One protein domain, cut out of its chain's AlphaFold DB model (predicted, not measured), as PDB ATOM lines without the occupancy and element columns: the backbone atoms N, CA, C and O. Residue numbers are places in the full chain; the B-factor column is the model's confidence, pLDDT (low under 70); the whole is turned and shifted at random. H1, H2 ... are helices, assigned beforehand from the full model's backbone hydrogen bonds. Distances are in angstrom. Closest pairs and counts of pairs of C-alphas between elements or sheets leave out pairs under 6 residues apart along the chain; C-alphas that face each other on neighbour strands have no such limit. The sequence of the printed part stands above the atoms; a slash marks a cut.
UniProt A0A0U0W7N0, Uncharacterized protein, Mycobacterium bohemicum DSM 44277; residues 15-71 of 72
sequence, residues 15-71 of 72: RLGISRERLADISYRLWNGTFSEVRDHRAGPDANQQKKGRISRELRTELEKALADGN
ATOM      1  N   ARG A  15     -48.884 -45.457  96.664       85.75
ATOM      2  CA  ARG A  15     -49.175 -45.012  98.034       85.75
ATOM      3  C   ARG A  15     -49.052 -46.130  99.067       85.75
ATOM      4  O   ARG A  15     -48.721 -45.849 100.213       85.75
ATOM      5  N   LEU A  16     -49.341 -47.360  98.658       83.19
ATOM      6  CA  LEU A  16     -49.187 -48.567  99.467       83.19
ATOM      7  C   LEU A  16     -47.758 -49.133  99.413       83.19
ATOM      8  O   LEU A  16     -47.465 -50.091 100.117       83.19
ATOM      9  N   GLY A  17     -46.871 -48.562  98.590       88.25
ATOM     10  CA  GLY A  17     -45.498 -49.039  98.429       88.25
ATOM     11  C   GLY A  17     -45.386 -50.398  97.733       88.25
ATOM     12  O   GLY A  17     -44.394 -51.096  97.919       88.25
ATOM     13  N   ILE A  18     -46.387 -50.792  96.942       87.38
ATOM     14  CA  ILE A  18     -46.418 -52.085  96.243       87.38
ATOM     15  C   ILE A  18     -46.442 -51.914  94.725       87.38
ATOM     16  O   ILE A  18     -46.764 -50.849  94.196       87.38
ATOM     17  N   SER A  19     -46.131 -52.990  94.002       87.44
ATOM     18  CA  SER A  19     -46.274 -53.021  92.549       87.44
ATOM     19  C   SER A  19     -47.746 -53.093  92.134       87.44
ATOM     20  O   SER A  19     -48.617 -53.572  92.866       87.44
ATOM     21  N   ARG A  20     -48.028 -52.627  90.916       83.75
ATOM     22  CA  ARG A  20     -49.377 -52.657  90.332       83.75
ATOM     23  C   ARG A  20     -49.892 -54.092  90.164       83.75
ATOM     24  O   ARG A  20     -51.077 -54.334  90.354       83.75
ATOM     25  N   GLU A  21     -48.993 -55.028  89.872       84.38
ATOM     26  CA  GLU A  21     -49.283 -56.465  89.812       84.38
ATOM     27  C   GLU A  21     -49.657 -57.024  91.182       84.38
ATOM     28  O   GLU A  21     -50.652 -57.729  91.294       84.38
ATOM     29  N   ARG A  22     -48.931 -56.650  92.246       85.69
ATOM     30  CA  ARG A  22     -49.252 -57.098  93.607       85.69
ATOM     31  C   ARG A  22     -50.584 -56.531  94.092       85.69
ATOM     32  O   ARG A  22     -51.353 -57.243  94.725       85.69
ATOM     33  N   LEU A  23     -50.894 -55.278  93.743       85.88
ATOM     34  CA  LEU A  23     -52.216 -54.698  93.989       85.88
ATOM     35  C   LEU A  23     -53.313 -55.493  93.261       85.88
ATOM     36  O   LEU A  23     -54.347 -55.776  93.861       85.88
ATOM     37  N   ALA A  24     -53.095 -55.844  91.990       84.94
ATOM     38  CA  ALA A  24     -54.050 -56.613  91.200       84.94
ATOM     39  C   ALA A  24     -54.245 -58.032  91.755       84.94
ATOM     40  O   ALA A  24     -55.386 -58.451  91.900       84.94
ATOM     41  N   ASP A  25     -53.170 -58.726  92.137       87.81
ATOM     42  CA  ASP A  25     -53.230 -60.064  92.739       87.81
ATOM     43  C   ASP A  25     -54.010 -60.040  94.060       87.81
ATOM     44  O   ASP A  25     -54.952 -60.804  94.245       87.81
ATOM     45  N   ILE A  26     -53.711 -59.094  94.956       88.25
ATOM     46  CA  ILE A  26     -54.437 -58.961  96.228       88.25
ATOM     47  C   ILE A  26     -55.901 -58.572  95.990       88.25
ATOM     48  O   ILE A  26     -56.789 -59.141  96.620       88.25
ATOM     49  N   SER A  27     -56.177 -57.646  95.067       87.19
ATOM     50  CA  SER A  27     -57.556 -57.260  94.718       87.19
ATOM     51  C   SER A  27     -58.337 -58.444  94.141       87.19
ATOM     52  O   SER A  27     -59.496 -58.654  94.495       87.19
ATOM     53  N   TYR A  28     -57.690 -59.261  93.308       87.75
ATOM     54  CA  TYR A  28     -58.274 -60.473  92.751       87.75
ATOM     55  C   TYR A  28     -58.519 -61.532  93.833       87.75
ATOM     56  O   TYR A  28     -59.593 -62.117  93.886       87.75
ATOM     57  N   ARG A  29     -57.590 -61.730  94.768       87.00
ATOM     58  CA  ARG A  29     -57.783 -62.663  95.890       87.00
ATOM     59  C   ARG A  29     -58.875 -62.216  96.862       87.00
ATOM     60  O   ARG A  29     -59.625 -63.052  97.349       87.00
ATOM     61  N   LEU A  30     -58.968 -60.916  97.149       87.44
ATOM     62  CA  LEU A  30     -59.952 -60.364  98.086       87.44
ATOM     63  C   LEU A  30     -61.355 -60.281  97.489       87.44
ATOM     64  O   LEU A  30     -62.342 -60.534  98.176       87.44
ATOM     65  N   TRP A  31     -61.454 -59.854  96.231       87.81
ATOM     66  CA  TRP A  31     -62.720 -59.424  95.641       87.81
ATOM     67  C   TRP A  31     -62.995 -60.017  94.259       87.81
ATOM     68  O   TRP A  31     -64.032 -59.710  93.672       87.81
ATOM     69  N   ASN A  32     -62.090 -60.842  93.731       88.31
ATOM     70  CA  ASN A  32     -62.190 -61.459  92.408       88.31
ATOM     71  C   ASN A  32     -62.347 -60.441  91.259       88.31
ATOM     72  O   ASN A  32     -63.047 -60.694  90.281       88.31
ATOM     73  N   GLY A  33     -61.711 -59.270  91.385       86.31
ATOM     74  CA  GLY A  33     -61.778 -58.189  90.398       86.31
ATOM     75  C   GLY A  33     -60.846 -57.020  90.721       86.31
ATOM     76  O   GLY A  33     -60.085 -57.059  91.690       86.31
ATOM     77  N   THR A  34     -60.892 -55.962  89.909       85.31
ATOM     78  CA  THR A  34     -60.063 -54.766  90.131       85.31
ATOM     79  C   THR A  34     -60.660 -53.814  91.167       85.31
ATOM     80  O   THR A  34     -61.873 -53.761  91.379       85.31
ATOM     81  N   PHE A  35     -59.821 -52.965  91.771       84.56
ATOM     82  CA  PHE A  35     -60.269 -51.966  92.752       84.56
ATOM     83  C   PHE A  35     -61.391 -51.069  92.209       84.56
ATOM     84  O   PHE A  35     -62.330 -50.722  92.926       84.56
ATOM     85  N   SER A  36     -61.302 -50.675  90.936       83.00
ATOM     86  CA  SER A  36     -62.293 -49.784  90.323       83.00
ATOM     87  C   SER A  36     -63.624 -50.492  90.085       83.00
ATOM     88  O   SER A  36     -64.667 -49.905  90.370       83.00
ATOM     89  N   GLU A  37     -63.592 -51.746  89.631       86.31
ATOM     90  CA  GLU A  37     -64.795 -52.565  89.450       86.31
ATOM     91  C   GLU A  37     -65.501 -52.807  90.778       86.31
ATOM     92  O   GLU A  37     -66.697 -52.561  90.892       86.31
ATOM     93  N   VAL A  38     -64.756 -53.199  91.813       88.81
ATOM     94  CA  VAL A  38     -65.315 -53.456  93.145       88.81
ATOM     95  C   VAL A  38     -65.855 -52.169  93.760       88.81
ATOM     96  O   VAL A  38     -66.931 -52.176  94.360       88.81
ATOM     97  N   ARG A  39     -65.162 -51.036  93.574       88.06
ATOM     98  CA  ARG A  39     -65.667 -49.725  93.995       88.06
ATOM     99  C   ARG A  39     -66.994 -49.423  93.327       88.06
ATOM    100  O   ARG A  39     -67.932 -49.053  94.022       88.06
ATOM    101  N   ASP A  40     -67.070 -49.528  92.006       85.19
ATOM    102  CA  ASP A  40     -68.280 -49.171  91.272       85.19
ATOM    103  C   ASP A  40     -69.423 -50.160  91.556       85.19
ATOM    104  O   ASP A  40     -70.559 -49.729  91.752       85.19
ATOM    105  N   HIS A  41     -69.117 -51.448  91.738       87.31
ATOM    106  CA  HIS A  41     -70.079 -52.458  92.166       87.31
ATOM    107  C   HIS A  41     -70.624 -52.180  93.576       87.31
ATOM    108  O   HIS A  41     -71.843 -52.159  93.757       87.31
ATOM    109  N   ARG A  42     -69.762 -51.949  94.578       87.62
ATOM    110  CA  ARG A  42     -70.204 -51.652  95.955       87.62
ATOM    111  C   ARG A  42     -70.915 -50.302  96.042       87.62
ATOM    112  O   ARG A  42     -71.822 -50.119  96.851       87.62
ATOM    113  N   ALA A  43     -70.494 -49.330  95.235       87.62
ATOM    114  CA  ALA A  43     -71.134 -48.026  95.197       87.62
ATOM    115  C   ALA A  43     -72.558 -48.138  94.646       87.62
ATOM    116  O   ALA A  43     -73.479 -47.539  95.219       87.62
ATOM    117  N   GLY A  44     -72.735 -48.964  93.618       85.38
ATOM    118  CA  GLY A  44     -73.977 -49.124  92.884       85.38
ATOM    119  C   GLY A  44     -74.080 -48.137  91.713       85.38
ATOM    120  O   GLY A  44     -73.348 -47.141  91.669       85.38
ATOM    121  N   PRO A  45     -74.992 -48.401  90.763       78.81
ATOM    122  CA  PRO A  45     -75.134 -47.616  89.535       78.81
ATOM    123  C   PRO A  45     -75.486 -46.141  89.797       78.81
ATOM    124  O   PRO A  45     -74.962 -45.269  89.112       78.81
ATOM    125  N   ASP A  46     -76.253 -45.850  90.854       79.56
ATOM    126  CA  ASP A  46     -76.675 -44.488  91.230       79.56
ATOM    127  C   ASP A  46     -75.758 -43.808  92.260       79.56
ATOM    128  O   ASP A  46     -76.140 -42.880  92.978       79.56
ATOM    129  N   ALA A  47     -74.523 -44.288  92.412       80.12
ATOM    130  CA  ALA A  47     -73.636 -43.754  93.430       80.12
ATOM    131  C   ALA A  47     -73.062 -42.382  93.074       80.12
ATOM    132  O   ALA A  47     -72.200 -42.249  92.199       80.12
ATOM    133  N   ASN A  48     -73.416 -41.383  93.880       82.19
ATOM    134  CA  ASN A  48     -72.756 -40.083  93.848       82.19
ATOM    135  C   ASN A  48     -71.259 -40.177  94.188       82.19
ATOM    136  O   ASN A  48     -70.804 -41.063  94.920       82.19
ATOM    137  N   GLN A  49     -70.484 -39.195  93.706       81.44
ATOM    138  CA  GLN A  49     -69.027 -39.134  93.890       81.44
ATOM    139  C   GLN A  49     -68.591 -39.246  95.361       81.44
ATOM    140  O   GLN A  49     -67.576 -39.878  95.651       81.44
ATOM    141  N   GLN A  50     -69.377 -38.713  96.303       85.75
ATOM    142  CA  GLN A  50     -69.104 -38.841  97.739       85.75
ATOM    143  C   GLN A  50     -69.149 -40.301  98.218       85.75
ATOM    144  O   GLN A  50     -68.253 -40.744  98.937       85.75
ATOM    145  N   LYS A  51     -70.148 -41.075  97.771       88.00
ATOM    146  CA  LYS A  51     -70.291 -42.497  98.120       88.00
ATOM    147  C   LYS A  51     -69.135 -43.314  97.545       88.00
ATOM    148  O   LYS A  51     -68.524 -44.100  98.264       88.00
ATOM    149  N   LYS A  52     -68.761 -43.054  96.286       85.19
ATOM    150  CA  LYS A  52     -67.571 -43.660  95.659       85.19
ATOM    151  C   LYS A  52     -66.288 -43.323  96.420       85.19
ATOM    152  O   LYS A  52     -65.425 -44.187  96.575       85.19
ATOM    153  N   GLY A  53     -66.171 -42.097  96.931       87.25
ATOM    154  CA  GLY A  53     -65.061 -41.666  97.779       87.25
ATOM    155  C   GLY A  53     -64.992 -42.428  99.105       87.25
ATOM    156  O   GLY A  53     -63.914 -42.884  99.480       87.25
ATOM    157  N   ARG A  54     -66.132 -42.621  99.783       90.56
ATOM    158  CA  ARG A  54     -66.213 -43.418 101.019       90.56
ATOM    159  C   ARG A  54     -65.803 -44.870 100.781       90.56
ATOM    160  O   ARG A  54     -64.912 -45.364 101.463       90.56
ATOM    161  N   ILE A  55     -66.363 -45.505  99.755       90.31
ATOM    162  CA  ILE A  55     -66.054 -46.901  99.417       90.31
ATOM    163  C   ILE A  55     -64.595 -47.064  99.002       90.31
ATOM    164  O   ILE A  55     -63.952 -48.025  99.399       90.31
ATOM    165  N   SER A  56     -64.025 -46.101  98.275       87.69
ATOM    166  CA  SER A  56     -62.594 -46.141  97.939       87.69
ATOM    167  C   SER A  56     -61.706 -46.130  99.188       87.69
ATOM    168  O   SER A  56     -60.651 -46.756  99.191       87.69
ATOM    169  N   ARG A  57     -62.112 -45.420 100.249       89.25
ATOM    170  CA  ARG A  57     -61.386 -45.425 101.527       89.25
ATOM    171  C   ARG A  57     -61.543 -46.763 102.247       89.25
ATOM    172  O   ARG A  57     -60.544 -47.289 102.709       89.25
ATOM    173  N   GLU A  58     -62.751 -47.323 102.281       90.94
ATOM    174  CA  GLU A  58     -63.013 -48.641 102.884       90.94
ATOM    175  C   GLU A  58     -62.220 -49.756 102.183       90.94
ATOM    176  O   GLU A  58     -61.485 -50.491 102.837       90.94
ATOM    177  N   LEU A  59     -62.274 -49.814 100.849       89.31
ATOM    178  CA  LEU A  59     -61.508 -50.771 100.043       89.31
ATOM    179  C   LEU A  59     -60.001 -50.625 100.250       89.31
ATOM    180  O   LEU A  59     -59.265 -51.607 100.265       89.31
ATOM    181  N   ARG A  60     -59.524 -49.390 100.422       87.31
ATOM    182  CA  ARG A  60     -58.120 -49.152 100.729       87.31
ATOM    183  C   ARG A  60     -57.740 -49.700 102.103       87.31
ATOM    184  O   ARG A  60     -56.690 -50.318 102.207       87.31
ATOM    185  N   THR A  61     -58.565 -49.498 103.125       90.25
ATOM    186  CA  THR A  61     -58.319 -50.069 104.456       90.25
ATOM    187  C   THR A  61     -58.291 -51.598 104.408       90.25
ATOM    188  O   THR A  61     -57.460 -52.211 105.072       90.25
ATOM    189  N   GLU A  62     -59.162 -52.225 103.611       90.06
ATOM    190  CA  GLU A  62     -59.127 -53.676 103.377       90.06
ATOM    191  C   GLU A  62     -57.812 -54.120 102.719       90.06
ATOM    192  O   GLU A  62     -57.207 -55.086 103.176       90.06
ATOM    193  N   LEU A  63     -57.323 -53.388 101.711       87.75
ATOM    194  CA  LEU A  63     -56.019 -53.661 101.090       87.75
ATOM    195  C   LEU A  63     -54.857 -53.492 102.071       87.75
ATOM    196  O   LEU A  63     -53.967 -54.332 102.101       87.75
ATOM    197  N   GLU A  64     -54.858 -52.423 102.871       88.31
ATOM    198  CA  GLU A  64     -53.825 -52.174 103.886       88.31
ATOM    199  C   GLU A  64     -53.789 -53.300 104.927       88.31
ATOM    200  O   GLU A  64     -52.707 -53.759 105.284       88.31
ATOM    201  N   LYS A  65     -54.954 -53.804 105.351       89.00
ATOM    202  CA  LYS A  65     -55.040 -54.972 106.239       89.00
ATOM    203  C   LYS A  65     -54.533 -56.246 105.576       89.00
ATOM    204  O   LYS A  65     -53.679 -56.905 106.143       89.00
ATOM    205  N   ALA A  66     -54.989 -56.556 104.365       87.12
ATOM    206  CA  ALA A  66     -54.546 -57.755 103.654       87.12
ATOM    207  C   ALA A  66     -53.033 -57.750 103.375       87.12
ATOM    208  O   ALA A  66     -52.393 -58.798 103.379       87.12
ATOM    209  N   LEU A  67     -52.452 -56.569 103.148       85.31
ATOM    210  CA  LEU A  67     -51.007 -56.392 103.020       85.31
ATOM    211  C   LEU A  67     -50.265 -56.622 104.338       85.31
ATOM    212  O   LEU A  67     -49.177 -57.188 104.309       85.31
ATOM    213  N   ALA A  68     -50.832 -56.175 105.460       85.62
ATOM    214  CA  ALA A  68     -50.266 -56.412 106.783       85.62
ATOM    215  C   ALA A  68     -50.359 -57.894 107.183       85.62
ATOM    216  O   ALA A  68     -49.379 -58.444 107.671       85.62
ATOM    217  N   ASP A  69     -51.494 -58.545 106.912       82.25
ATOM    218  CA  ASP A  69     -51.735 -59.956 107.237       82.25
ATOM    219  C   ASP A  69     -50.914 -60.914 106.350       82.25
ATOM    220  O   ASP A  69     -50.540 -61.997 106.779       82.25
ATOM    221  N   GLY A  70     -50.625 -60.537 105.098       63.66
ATOM    222  CA  GLY A  70     -49.865 -61.357 104.143       63.66
ATOM    223  C   GLY A  70     -48.339 -61.193 104.196       63.66
ATOM    224  O   GLY A  70     -47.665 -61.639 103.267       63.66
ATOM    225  N   ASN A  71     -47.803 -60.500 105.205       55.50
ATOM    226  CA  ASN A  71     -46.368 -60.241 105.383       55.50
ATOM    227  C   ASN A  71     -45.789 -60.928 106.642       55.50
ATOM    228  O   ASN A  71     -44.783 -60.455 107.174       55.50
TER     229      ASN A  71
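Overview. This is residues 15 to 71 of the 72 residues of an uncharacterized protein of Mycobacterium bohemicum DSM 44277 (UniProt A0A0U0W7N0). Two short helices, H1 and then H2, follow each other along one side of the long helix H3, which makes most of the length of a rod. H1 crosses H3 near the last residues of H3, and H2 packs slantwise on its first half. The printed part has 57 residues, with three named helices in the order H1, H2, H3 and no named strand: all helix. The whole is compact, with a radius of gyration of the C-alphas of 11.5 A, and spans 36 by 17 by 16 A.

Arrangement. Start with H1, residues 20 to 31, and go on to H2, residues 35 to 43. They only just touch, with 3 pairs of C-alphas within 8 A, the closest being Ser 27 and Phe 35 at 6.3 A. They run the same way at a shallow tilt of 34.5 degrees, only just short of steep. Next look at H3, residues 49 to 69, which touches H2 with its residues 51 to 59 alone; the closest C-alphas, of Ala 43 and Lys 52, are 5.7 A apart. H2 and H3 run opposite ways at a steep tilt of 53 degrees. H1, with residues 26 to 27 alone, only just touches residues 63 to 66 of H3, with 3 pairs within 8 A; the closest C-alphas, of Ile 26 and Leu 63, are 7.4 A apart. Their lines are about perpendicular, at 82 degrees. In H1, H2 and H3 every O i to N i+4 pair is within hydrogen-bond range.

Along the chain. Find C-alpha 20 at (-49.377, -52.657, 90.332), where H1 begins; it runs 15.9 A to C-alpha 31. H2 runs 11.8 A from C-alpha 35 to C-alpha 43. H3 begins at C-alpha 49, (-69.027, -39.134, 93.890), and runs 30.2 A to C-alpha 69 at (-51.735, -59.956, 107.237).

Size, cuts and confidence. The two C-alphas farthest apart, of Asp 46 and Asn 71, are 37.0 A apart. The printed part has no cut, and both links, H1 to H2 and H2 to H3, are tight. The mean pLDDT of the printed part is 85.5; look for values under 70 at residues 70 to 71.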